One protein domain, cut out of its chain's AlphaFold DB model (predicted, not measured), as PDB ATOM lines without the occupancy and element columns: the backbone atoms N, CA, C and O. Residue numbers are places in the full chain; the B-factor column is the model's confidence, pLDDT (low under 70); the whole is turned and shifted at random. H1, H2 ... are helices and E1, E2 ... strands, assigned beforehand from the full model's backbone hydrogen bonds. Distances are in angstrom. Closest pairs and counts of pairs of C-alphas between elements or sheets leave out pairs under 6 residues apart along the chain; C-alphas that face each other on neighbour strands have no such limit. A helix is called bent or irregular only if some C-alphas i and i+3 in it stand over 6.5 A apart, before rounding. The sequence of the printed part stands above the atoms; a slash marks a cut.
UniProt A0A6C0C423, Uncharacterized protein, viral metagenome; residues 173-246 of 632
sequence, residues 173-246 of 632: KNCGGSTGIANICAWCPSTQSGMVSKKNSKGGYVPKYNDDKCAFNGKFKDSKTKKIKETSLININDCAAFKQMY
ATOM      1  N   LYS A 173      49.359  30.311 -35.992       76.50
ATOM      2  CA  LYS A 173      48.398  30.614 -37.068       76.50
ATOM      3  C   LYS A 173      47.147  31.363 -36.608       76.50
ATOM      4  O   LYS A 173      46.442  31.945 -37.422       76.50
ATOM      5  N   ASN A 174      46.821  31.324 -35.318       76.06
ATOM      6  CA  ASN A 174      45.627  31.974 -34.789       76.06
ATOM      7  C   ASN A 174      45.807  32.399 -33.326       76.06
ATOM      8  O   ASN A 174      46.709  31.945 -32.620       76.06
ATOM      9  N   CYS A 175      44.907  33.266 -32.869       76.00
ATOM     10  CA  CYS A 175      44.823  33.645 -31.468       76.00
ATOM     11  C   CYS A 175      44.274  32.460 -30.642       76.00
ATOM     12  O   CYS A 175      43.063  32.190 -30.658       76.00
ATOM     13  N   GLY A 176      45.170  31.747 -29.948       65.81
ATOM     14  CA  GLY A 176      44.847  30.677 -28.992       65.81
ATOM     15  C   GLY A 176      45.388  29.282 -29.332       65.81
ATOM     16  O   GLY A 176      45.377  28.417 -28.467       65.81
ATOM     17  N   GLY A 177      45.875  29.039 -30.552       57.72
ATOM     18  CA  GLY A 177      46.255  27.699 -31.028       57.72
ATOM     19  C   GLY A 177      47.717  27.311 -30.823       57.72
ATOM     20  O   GLY A 177      48.261  26.581 -31.642       57.72
ATOM     21  N   SER A 178      48.388  27.826 -29.794       51.41
ATOM     22  CA  SER A 178      49.809  27.534 -29.573       51.41
ATOM     23  C   SER A 178      50.077  27.188 -28.112       51.41
ATOM     24  O   SER A 178      50.416  28.026 -27.286       51.41
ATOM     25  N   THR A 179      49.889  25.920 -27.771       53.62
ATOM     26  CA  THR A 179      50.343  25.366 -26.494       53.62
ATOM     27  C   THR A 179      51.854  25.094 -26.556       53.62
ATOM     28  O   THR A 179      52.406  24.750 -27.600       53.62
ATOM     29  N   GLY A 180      52.558  25.313 -25.442       57.09
ATOM     30  CA  GLY A 180      53.956  24.901 -25.235       57.09
ATOM     31  C   GLY A 180      55.059  25.864 -25.704       57.09
ATOM     32  O   GLY A 180      56.005  26.076 -24.954       57.09
ATOM     33  N   ILE A 181      54.952  26.494 -26.886       55.66
ATOM     34  CA  ILE A 181      56.041  27.327 -27.472       55.66
ATOM     35  C   ILE A 181      55.676  28.833 -27.570       55.66
ATOM     36  O   ILE A 181      56.457  29.663 -28.028       55.66
ATOM     37  N   ALA A 182      54.486  29.221 -27.099       58.84
ATOM     38  CA  ALA A 182      53.900  30.547 -27.329       58.84
ATOM     39  C   ALA A 182      54.275  31.649 -26.329       58.84
ATOM     40  O   ALA A 182      53.836  32.781 -26.508       58.84
ATOM     41  N   ASN A 183      55.069  31.381 -25.288       72.50
ATOM     42  CA  ASN A 183      55.289  32.370 -24.218       72.50
ATOM     43  C   ASN A 183      55.980  33.661 -24.695       72.50
ATOM     44  O   ASN A 183      55.752  34.726 -24.125       72.50
ATOM     45  N   ILE A 184      56.796  33.577 -25.750       85.94
ATOM     46  CA  ILE A 184      57.444  34.741 -26.377       85.94
ATOM     47  C   ILE A 184      56.605  35.354 -27.506       85.94
ATOM     48  O   ILE A 184      56.935  36.431 -28.004       85.94
ATOM     49  N   CYS A 185      55.522  34.692 -27.911       88.69
ATOM     50  CA  CYS A 185      54.720  35.057 -29.068       88.69
ATOM     51  C   CYS A 185      53.419  35.752 -28.658       88.69
ATOM     52  O   CYS A 185      52.778  35.416 -27.665       88.69
ATOM     53  N   ALA A 186      52.989  36.698 -29.479       89.44
ATOM     54  CA  ALA A 186      51.648  37.253 -29.439       89.44
ATOM     55  C   ALA A 186      51.112  37.357 -30.869       89.44
ATOM     56  O   ALA A 186      51.870  37.441 -31.835       89.44
ATOM     57  N   TRP A 187      49.797  37.301 -31.022       88.75
ATOM     58  CA  TRP A 187      49.151  37.250 -32.324       88.75
ATOM     59  C   TRP A 187      48.844  38.656 -32.843       88.75
ATOM     60  O   TRP A 187      48.279  39.471 -32.117       88.75
ATOM     61  N   CYS A 188      49.198  38.947 -34.093       88.62
ATOM     62  CA  CYS A 188      48.888  40.210 -34.752       88.62
ATOM     63  C   CYS A 188      47.564  40.110 -35.531       88.62
ATOM     64  O   CYS A 188      47.506  39.395 -36.536       88.62
ATOM     65  N   PRO A 189      46.511  40.860 -35.153       84.31
ATOM     66  CA  PRO A 189      45.230  40.805 -35.856       84.31
ATOM     67  C   PRO A 189      45.272  41.330 -37.291       84.31
ATOM     68  O   PRO A 189      44.517  40.850 -38.132       84.31
ATOM     69  N   SER A 190      46.132  42.309 -37.590       82.06
ATOM     70  CA  SER A 190      46.186  42.911 -38.927       82.06
ATOM     71  C   SER A 190      46.866  42.003 -39.954       82.06
ATOM     72  O   SER A 190      46.439  41.960 -41.101       82.06
ATOM     73  N   THR A 191      47.909  41.268 -39.554       84.88
ATOM     74  CA  THR A 191      48.661  40.363 -40.445       84.88
ATOM     75  C   THR A 191      48.254  38.899 -40.300       84.88
ATOM     76  O   THR A 191      48.739  38.066 -41.058       84.88
ATOM     77  N   GLN A 192      47.385  38.573 -39.333       82.12
ATOM     78  CA  GLN A 192      46.926  37.211 -39.037       82.12
ATOM     79  C   GLN A 192      48.077  36.234 -38.721       82.12
ATOM     80  O   GLN A 192      47.987  35.043 -39.006       82.12
ATOM     81  N   SER A 193      49.156  36.722 -38.107       86.12
ATOM     82  CA  SER A 193      50.364  35.935 -37.829       86.12
ATOM     83  C   SER A 193      50.880  36.140 -36.406       86.12
ATOM     84  O   SER A 193      50.659  37.183 -35.786       86.12
ATOM     85  N   GLY A 194      51.570  35.135 -35.868       88.50
ATOM     86  CA  GLY A 194      52.324  35.288 -34.630       88.50
ATOM     87  C   GLY A 194      53.570  36.136 -34.814       88.50
ATOM     88  O   GLY A 194      54.321  35.971 -35.773       88.50
ATOM     89  N   MET A 195      53.808  37.013 -33.848       91.06
ATOM     90  CA  MET A 195      54.991  37.858 -33.768       91.06
ATOM     91  C   MET A 195      55.648  37.701 -32.408       91.06
ATOM     92  O   MET A 195      54.983  37.453 -31.397       91.06
ATOM     93  N   VAL A 196      56.965  37.882 -32.377       91.75
ATOM     94  CA  VAL A 196      57.707  37.918 -31.121       91.75
ATOM     95  C   VAL A 196      57.304  39.177 -30.374       91.75
ATOM     96  O   VAL A 196      57.311  40.274 -30.933       91.75
ATOM     97  N   SER A 197      56.942  39.028 -29.110       91.12
ATOM     98  CA  SER A 197      56.302  40.084 -28.339       91.12
ATOM     99  C   SER A 197      57.154  40.536 -27.159       91.12
ATOM    100  O   SER A 197      57.924  39.769 -26.582       91.12
ATOM    101  N   LYS A 198      57.002  41.807 -26.793       91.12
ATOM    102  CA  LYS A 198      57.486  42.377 -25.534       91.12
ATOM    103  C   LYS A 198      56.376  43.193 -24.885       91.12
ATOM    104  O   LYS A 198      55.506  43.721 -25.581       91.12
ATOM    105  N   LYS A 199      56.414  43.316 -23.559       89.19
ATOM    106  CA  LYS A 199      55.504  44.211 -22.837       89.19
ATOM    107  C   LYS A 199      55.920  45.665 -23.057       89.19
ATOM    108  O   LYS A 199      57.108  45.979 -23.026       89.19
ATOM    109  N   ASN A 200      54.951  46.543 -23.281       86.62
ATOM    110  CA  ASN A 200      55.154  47.988 -23.281       86.62
ATOM    111  C   ASN A 200      54.967  48.571 -21.866       86.62
ATOM    112  O   ASN A 200      54.532  47.879 -20.943       86.62
ATOM    113  N   SER A 201      55.264  49.863 -21.701       84.06
ATOM    114  CA  SER A 201      55.127  50.590 -20.427       84.06
ATOM    115  C   SER A 201      53.694  50.633 -19.879       84.06
ATOM    116  O   SER A 201      53.497  50.833 -18.685       84.06
ATOM    117  N   LYS A 202      52.687  50.402 -20.731       80.69
ATOM    118  CA  LYS A 202      51.259  50.362 -20.376       80.69
ATOM    119  C   LYS A 202      50.742  48.937 -20.115       80.69
ATOM    120  O   LYS A 202      49.539  48.738 -19.959       80.69
ATOM    121  N   GLY A 203      51.626  47.938 -20.076       81.69
ATOM    122  CA  GLY A 203      51.287  46.545 -19.776       81.69
ATOM    123  C   GLY A 203      50.632  45.756 -20.919       81.69
ATOM    124  O   GLY A 203      50.202  44.626 -20.687       81.69
ATOM    125  N   GLY A 204      50.549  46.320 -22.129       85.94
ATOM    126  CA  GLY A 204      50.162  45.608 -23.351       85.94
ATOM    127  C   GLY A 204      51.365  45.040 -24.107       85.94
ATOM    128  O   GLY A 204      52.510  45.226 -23.703       85.94
ATOM    129  N   TYR A 205      51.111  44.338 -25.209       89.94
ATOM    130  CA  TYR A 205      52.110  43.651 -26.023       89.94
ATOM    131  C   TYR A 205      52.350  44.370 -27.351       89.94
ATOM    132  O   TYR A 205      51.421  44.737 -28.073       89.94
ATOM    133  N   VAL A 206      53.623  44.540 -27.687       91.25
ATOM    134  CA  VAL A 206      54.086  45.112 -28.958       91.25
ATOM    135  C   VAL A 206      55.158  44.210 -29.568       91.25
ATOM    136  O   VAL A 206      55.757  43.413 -28.834       91.25
ATOM    137  N   PRO A 207      55.430  44.307 -30.881       92.88
ATOM    138  CA  PRO A 207      56.529  43.575 -31.491       92.88
ATOM    139  C   PRO A 207      57.858  43.831 -30.768       92.88
ATOM    140  O   PRO A 207      58.202  44.969 -30.427       92.88
ATOM    141  N   LYS A 208      58.599  42.755 -30.485       92.62
ATOM    142  CA  LYS A 208      59.908  42.827 -29.822       92.62
ATOM    143  C   LYS A 208      60.931  43.505 -30.730       92.62
ATOM    144  O   LYS A 208      61.675  44.367 -30.255       92.62
ATOM    145  N   TYR A 209      60.930  43.116 -32.004       90.38
ATOM    146  CA  TYR A 209      61.848  43.570 -33.043       90.38
ATOM    147  C   TYR A 209      61.200  44.648 -33.923       90.38
ATOM    148  O   TYR A 209      60.019  44.566 -34.234       90.38
ATOM    149  N   ASN A 210      61.973  45.667 -34.311       85.06
ATOM    150  CA  ASN A 210      61.455  46.870 -34.984       85.06
ATOM    151  C   ASN A 210      60.959  46.624 -36.422       85.06
ATOM    152  O   ASN A 210      60.190  47.418 -36.960       85.06
ATOM    153  N   ASP A 211      61.430  45.557 -37.059       85.31
ATOM    154  CA  ASP A 211      61.022  45.121 -38.395       85.31
ATOM    155  C   ASP A 211      59.713  44.322 -38.393       85.31
ATOM    156  O   ASP A 211      59.029  44.275 -39.415       85.31
ATOM    157  N   ASP A 212      59.316  43.768 -37.245       85.94
ATOM    158  CA  ASP A 212      58.005  43.153 -37.076       85.94
ATOM    159  C   ASP A 212      56.967  44.267 -36.859       85.94
ATOM    160  O   ASP A 212      56.933  44.922 -35.816       85.94
ATOM    161  N   LYS A 213      56.112  44.520 -37.856       86.88
ATOM    162  CA  LYS A 213      55.083  45.573 -37.796       86.88
ATOM    163  C   LYS A 213      53.687  44.972 -37.709       86.88
ATOM    164  O   LYS A 213      53.257  44.259 -38.610       86.88
ATOM    165  N   CYS A 214      52.951  45.342 -36.662       87.69
ATOM    166  CA  CYS A 214      51.526  45.060 -36.543       87.69
ATOM    167  C   CYS A 214      50.736  46.370 -36.529       87.69
ATOM    168  O   CYS A 214      50.850  47.155 -35.590       87.69
ATOM    169  N   ALA A 215      49.922  46.597 -37.560       84.00
ATOM    170  CA  ALA A 215      49.079  47.784 -37.712       84.00
ATOM    171  C   ALA A 215      47.741  47.651 -36.956       84.00
ATOM    172  O   ALA A 215      46.712  48.172 -37.380       84.00
ATOM    173  N   PHE A 216      47.737  46.914 -35.848       83.75
ATOM    174  CA  PHE A 216      46.606  46.828 -34.939       83.75
ATOM    175  C   PHE A 216      46.865  47.728 -33.733       83.75
ATOM    176  O   PHE A 216      47.982  47.780 -33.225       83.75
ATOM    177  N   ASN A 217      45.835  48.428 -33.267       83.19
ATOM    178  CA  ASN A 217      45.922  49.277 -32.086       83.19
ATOM    179  C   ASN A 217      44.678  49.040 -31.223       83.19
ATOM    180  O   ASN A 217      43.605  49.586 -31.480       83.19
ATOM    181  N   GLY A 218      44.804  48.144 -30.246       79.56
ATOM    182  CA  GLY A 218      43.718  47.721 -29.369       79.56
ATOM    183  C   GLY A 218      43.853  48.292 -27.963       79.56
ATOM    184  O   GLY A 218      44.957  48.493 -27.457       79.56
ATOM    185  N   LYS A 219      42.709  48.517 -27.312       82.31
ATOM    186  CA  LYS A 219      42.619  48.940 -25.911       82.31
ATOM    187  C   LYS A 219      41.832  47.893 -25.129       82.31
ATOM    188  O   LYS A 219      40.649  47.698 -25.390       82.31
ATOM    189  N   PHE A 220      42.485  47.220 -24.185       75.25
ATOM    190  CA  PHE A 220      41.896  46.152 -23.372       75.25
ATOM    191  C   PHE A 220      41.805  46.610 -21.929       75.25
ATOM    192  O   PHE A 220      42.782  47.112 -21.382       75.25
ATOM    193  N   LYS A 221      40.659  46.415 -21.283       72.94
ATOM    194  CA  LYS A 221      40.561  46.627 -19.841       72.94
ATOM    195  C   LYS A 221      41.049  45.366 -19.140       72.94
ATOM    196  O   LYS A 221      40.499  44.290 -19.354       72.94
ATOM    197  N   ASP A 222      42.094  45.494 -18.334       66.88
ATOM    198  CA  ASP A 222      42.591  44.391 -17.524       66.88
ATOM    199  C   ASP A 222      41.530  43.993 -16.488       66.88
ATOM    200  O   ASP A 222      41.036  44.834 -15.735       66.88
ATOM    201  N   SER A 223      41.167  42.714 -16.462       60.09
ATOM    202  CA  SER A 223      40.104  42.196 -15.599       60.09
ATOM    203  C   SER A 223      40.445  42.258 -14.107       60.09
ATOM    204  O   SER A 223      39.527  42.344 -13.295       60.09
ATOM    205  N   LYS A 224      41.733  42.274 -13.731       66.19
ATOM    206  CA  LYS A 224      42.182  42.323 -12.328       66.19
ATOM    207  C   LYS A 224      42.416  43.751 -11.837       66.19
ATOM    208  O   LYS A 224      42.001  44.114 -10.746       66.19
ATOM    209  N   THR A 225      43.072  44.572 -12.648       71.69
ATOM    210  CA  THR A 225      43.536  45.918 -12.266       71.69
ATOM    211  C   THR A 225      42.633  47.037 -12.774       71.69
ATOM    212  O   THR A 225      42.843  48.197 -12.426       71.69
ATOM    213  N   LYS A 226      41.651  46.720 -13.630       73.06
ATOM    214  CA  LYS A 226      40.757  47.670 -14.317       73.06
ATOM    215  C   LYS A 226      41.476  48.731 -15.175       73.06
ATOM    216  O   LYS A 226      40.794  49.590 -15.737       73.06
ATOM    217  N   LYS A 227      42.808  48.669 -15.325       77.38
ATOM    218  CA  LYS A 227      43.612  49.581 -16.157       77.38
ATOM    219  C   LYS A 227      43.467  49.252 -17.643       77.38
ATOM    220  O   LYS A 227      43.265  48.098 -18.018       77.38
ATOM    221  N   ILE A 228      43.583  50.271 -18.493       78.44
ATOM    222  CA  ILE A 228      43.557  50.114 -19.951       78.44
ATOM    223  C   ILE A 228      44.961  49.742 -20.438       78.44
ATOM    224  O   ILE A 228      45.902  50.518 -20.285       78.44
ATOM    225  N   LYS A 229      45.084  48.569 -21.059       81.19
ATOM    226  CA  LYS A 229      46.260  48.112 -21.798       81.19
ATOM    227  C   LYS A 229      46.137  48.544 -23.252       81.19
ATOM    228  O   LYS A 229      45.222  48.110 -23.952       81.19
ATOM    229  N   GLU A 230      47.070  49.362 -23.713       84.00
ATOM    230  CA  GLU A 230      47.259  49.617 -25.142       84.00
ATOM    231  C   GLU A 230      48.166  48.539 -25.720       84.00
ATOM    232  O   GLU A 230      49.248  48.296 -25.188       84.00
ATOM    233  N   THR A 231      47.732  47.874 -26.785       86.31
ATOM    234  CA  THR A 231      48.443  46.722 -27.340       86.31
ATOM    235  C   THR A 231      48.342  46.704 -28.858       86.31
ATOM    236  O   THR A 231      47.280  46.993 -29.414       86.31
ATOM    237  N   SER A 232      49.430  46.330 -29.529       87.56
ATOM    238  CA  SER A 232      49.413  46.048 -30.967       87.56
ATOM    239  C   SER A 232      49.404  44.554 -31.272       87.56
ATOM    240  O   SER A 232      49.043  44.162 -32.375       87.56
ATOM    241  N   LEU A 233      49.692  43.705 -30.283       89.25
ATOM    242  CA  LEU A 233      49.580  42.250 -30.381       89.25
ATOM    243  C   LEU A 233      48.636  41.696 -29.309       89.25
ATOM    244  O   LEU A 233      48.480  42.279 -28.240       89.25
ATOM    245  N   ILE A 234      48.015  40.552 -29.571       87.94
ATOM    246  CA  ILE A 234      47.131  39.866 -28.626       87.94
ATOM    247  C   ILE A 234      47.897  38.717 -27.985       87.94
ATOM    248  O   ILE A 234      48.324  37.787 -28.673       87.94
ATOM    249  N   ASN A 235      48.084  38.776 -26.669       86.00
ATOM    250  CA  ASN A 235      48.661  37.652 -25.945       86.00
ATOM    251  C   ASN A 235      47.710  36.451 -25.986       86.00
ATOM    252  O   ASN A 235      46.491  36.617 -26.004       86.00
ATOM    253  N   ILE A 236      48.266  35.241 -25.956       80.12
ATOM    254  CA  ILE A 236      47.480  34.008 -26.024       80.12
ATOM    255  C   ILE A 236      46.403  33.923 -24.930       80.12
ATOM    256  O   ILE A 236      45.287  33.479 -25.199       80.12
ATOM    257  N   ASN A 237      46.700  34.445 -23.736       79.38
ATOM    258  CA  ASN A 237      45.779  34.460 -22.600       79.38
ATOM    259  C   ASN A 237      44.625  35.459 -22.783       79.38
ATOM    260  O   ASN A 237      43.548  35.273 -22.223       79.38
ATOM    261  N   ASP A 238      44.820  36.491 -23.606       81.19
ATOM    262  CA  ASP A 238      43.819  37.526 -23.877       81.19
ATOM    263  C   ASP A 238      42.946  37.188 -25.101       81.19
ATOM    264  O   ASP A 238      41.997  37.910 -25.417       81.19
ATOM    265  N   CYS A 239      43.218  36.076 -25.796       79.94
ATOM    266  CA  CYS A 239      42.519  35.707 -27.027       79.94
ATOM    267  C   CYS A 239      41.012  35.497 -26.846       79.94
ATOM    268  O   CYS A 239      40.242  35.826 -27.748       79.94
ATOM    269  N   ALA A 240      40.568  34.971 -25.702       80.00
ATOM    270  CA  ALA A 240      39.142  34.796 -25.425       80.00
ATOM    271  C   ALA A 240      38.425  36.153 -25.312       80.00
ATOM    272  O   ALA A 240      37.431  36.390 -26.000       80.00
ATOM    273  N   ALA A 241      38.984  37.077 -24.525       81.62
ATOM    274  CA  ALA A 241      38.462  38.435 -24.376       81.62
ATOM    275  C   ALA A 241      38.524  39.215 -25.700       81.62
ATOM    276  O   ALA A 241      37.588  39.933 -26.060       81.62
ATOM    277  N   PHE A 242      39.597  39.033 -26.472       83.62
ATOM    278  CA  PHE A 242      39.720  39.618 -27.801       83.62
ATOM    279  C   PHE A 242      38.624  39.136 -28.749       83.62
ATOM    280  O   PHE A 242      37.974  39.968 -29.377       83.62
ATOM    281  N   LYS A 243      38.372  37.823 -28.826       80.94
ATOM    282  CA  LYS A 243      37.307  37.259 -29.672       80.94
ATOM    283  C   LYS A 243      35.927  37.794 -29.286       80.94
ATOM    284  O   LYS A 243      35.111  38.027 -30.169       80.94
ATOM    285  N   GLN A 244      35.676  38.037 -27.999       81.88
ATOM    286  CA  GLN A 244      34.424  38.653 -27.546       81.88
ATOM    287  C   GLN A 244      34.294  40.114 -28.000       81.88
ATOM    288  O   GLN A 244      33.242  40.517 -28.494       81.88
ATOM    289  N   MET A 245      35.357  40.914 -27.877       81.81
ATOM    290  CA  MET A 245      35.316  42.338 -28.239       81.81
ATOM    291  C   MET A 245      35.416  42.583 -29.746       81.81
ATOM    292  O   MET A 245      34.825  43.532 -30.267       81.81
ATOM    293  N   TYR A 246      36.136  41.729 -30.466       84.19
ATOM    294  CA  TYR A 246      36.412  41.841 -31.896       84.19
ATOM    295  C   TYR A 246      36.043  40.538 -32.626       84.19
ATOM    296  O   TYR A 246      36.899  39.927 -33.265       84.19
TER     297      TYR A 246
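This is residues 173 to 246 of the 632 residues of an uncharacterized protein of viral metagenome (UniProt A0A6C0C423). A small twisted sheet of three strands, E1 E2 E3, and a two-stranded hairpin, E4 and E5, make a bent wall, with E5 meeting the sheet at E3. The short helix H1 lies on the inner side of this bend, with its first residues by E1 and its body near E4. The printed part has 74 residues, in the order E1 E2 E3 E4 E5 H1; both sheets are antiparallel, and the class is mixed, with 32 residues in named elements, under half. The whole is compact and rounded, with a radius of gyration of the C-alphas of 11.3 A and spans of 29 by 25 by 21 A.

E1 covers residues 185 to 188, from C-alpha 185 at (54.720, 35.057, -29.068). E2, residues 193 to 199, is 17.9 A long, and E3 covers residues 205 to 207. E4 is residues 218 to 221 and E5 residues 228 to 231. H1, residues 236 to 245, is 14.9 A long and ends at C-alpha 245 (35.316, 42.338, -28.239).

E1, E2 and E3 form a meander, each strand the antiparallel neighbour of the one before, and their sheet is only just strongly twisted, up to 4.2 A off its best plane. In the hairpin E1 and E2, N 186 and O 195 are 2.9 A apart; in the hairpin E2 and E3, N 198 and O 206 are 2.9 A apart. E2 is staggered, pairing with E1 over residues 193 to 196 and with E3 over residues 197 to 199. The closest C-alphas of E3 and E5, Tyr 205 and Thr 231, are 5.0 A apart. In the hairpin E4 and E5, N 229 and O 220 are 2.7 A apart. Residues 234 to 235 pair antiparallel with residues 186 to 187 of E1. H1 only grazes the three-stranded sheet with residues 236 to 239; the closest C-alphas of H1 and E1, Ile 236 and Ala 186, are 6.3 A apart. H1 and E4 are near each other, with 7 pairs of C-alphas within 10 A. H1 is irregular, with C-alphas 237 and 240 7.2 A apart, and 4 of its 6 O i to N i+4 pairs are within hydrogen-bond range.

The C-alphas farthest apart, Asp 211 and Lys 224, are 32.3 A apart. The printed part has no cut, and no link is long. Residues 173 to 184 hold no named element. The mean pLDDT of the printed part is 80.6, with residues 176 to 182 and 222 to 224 under 70.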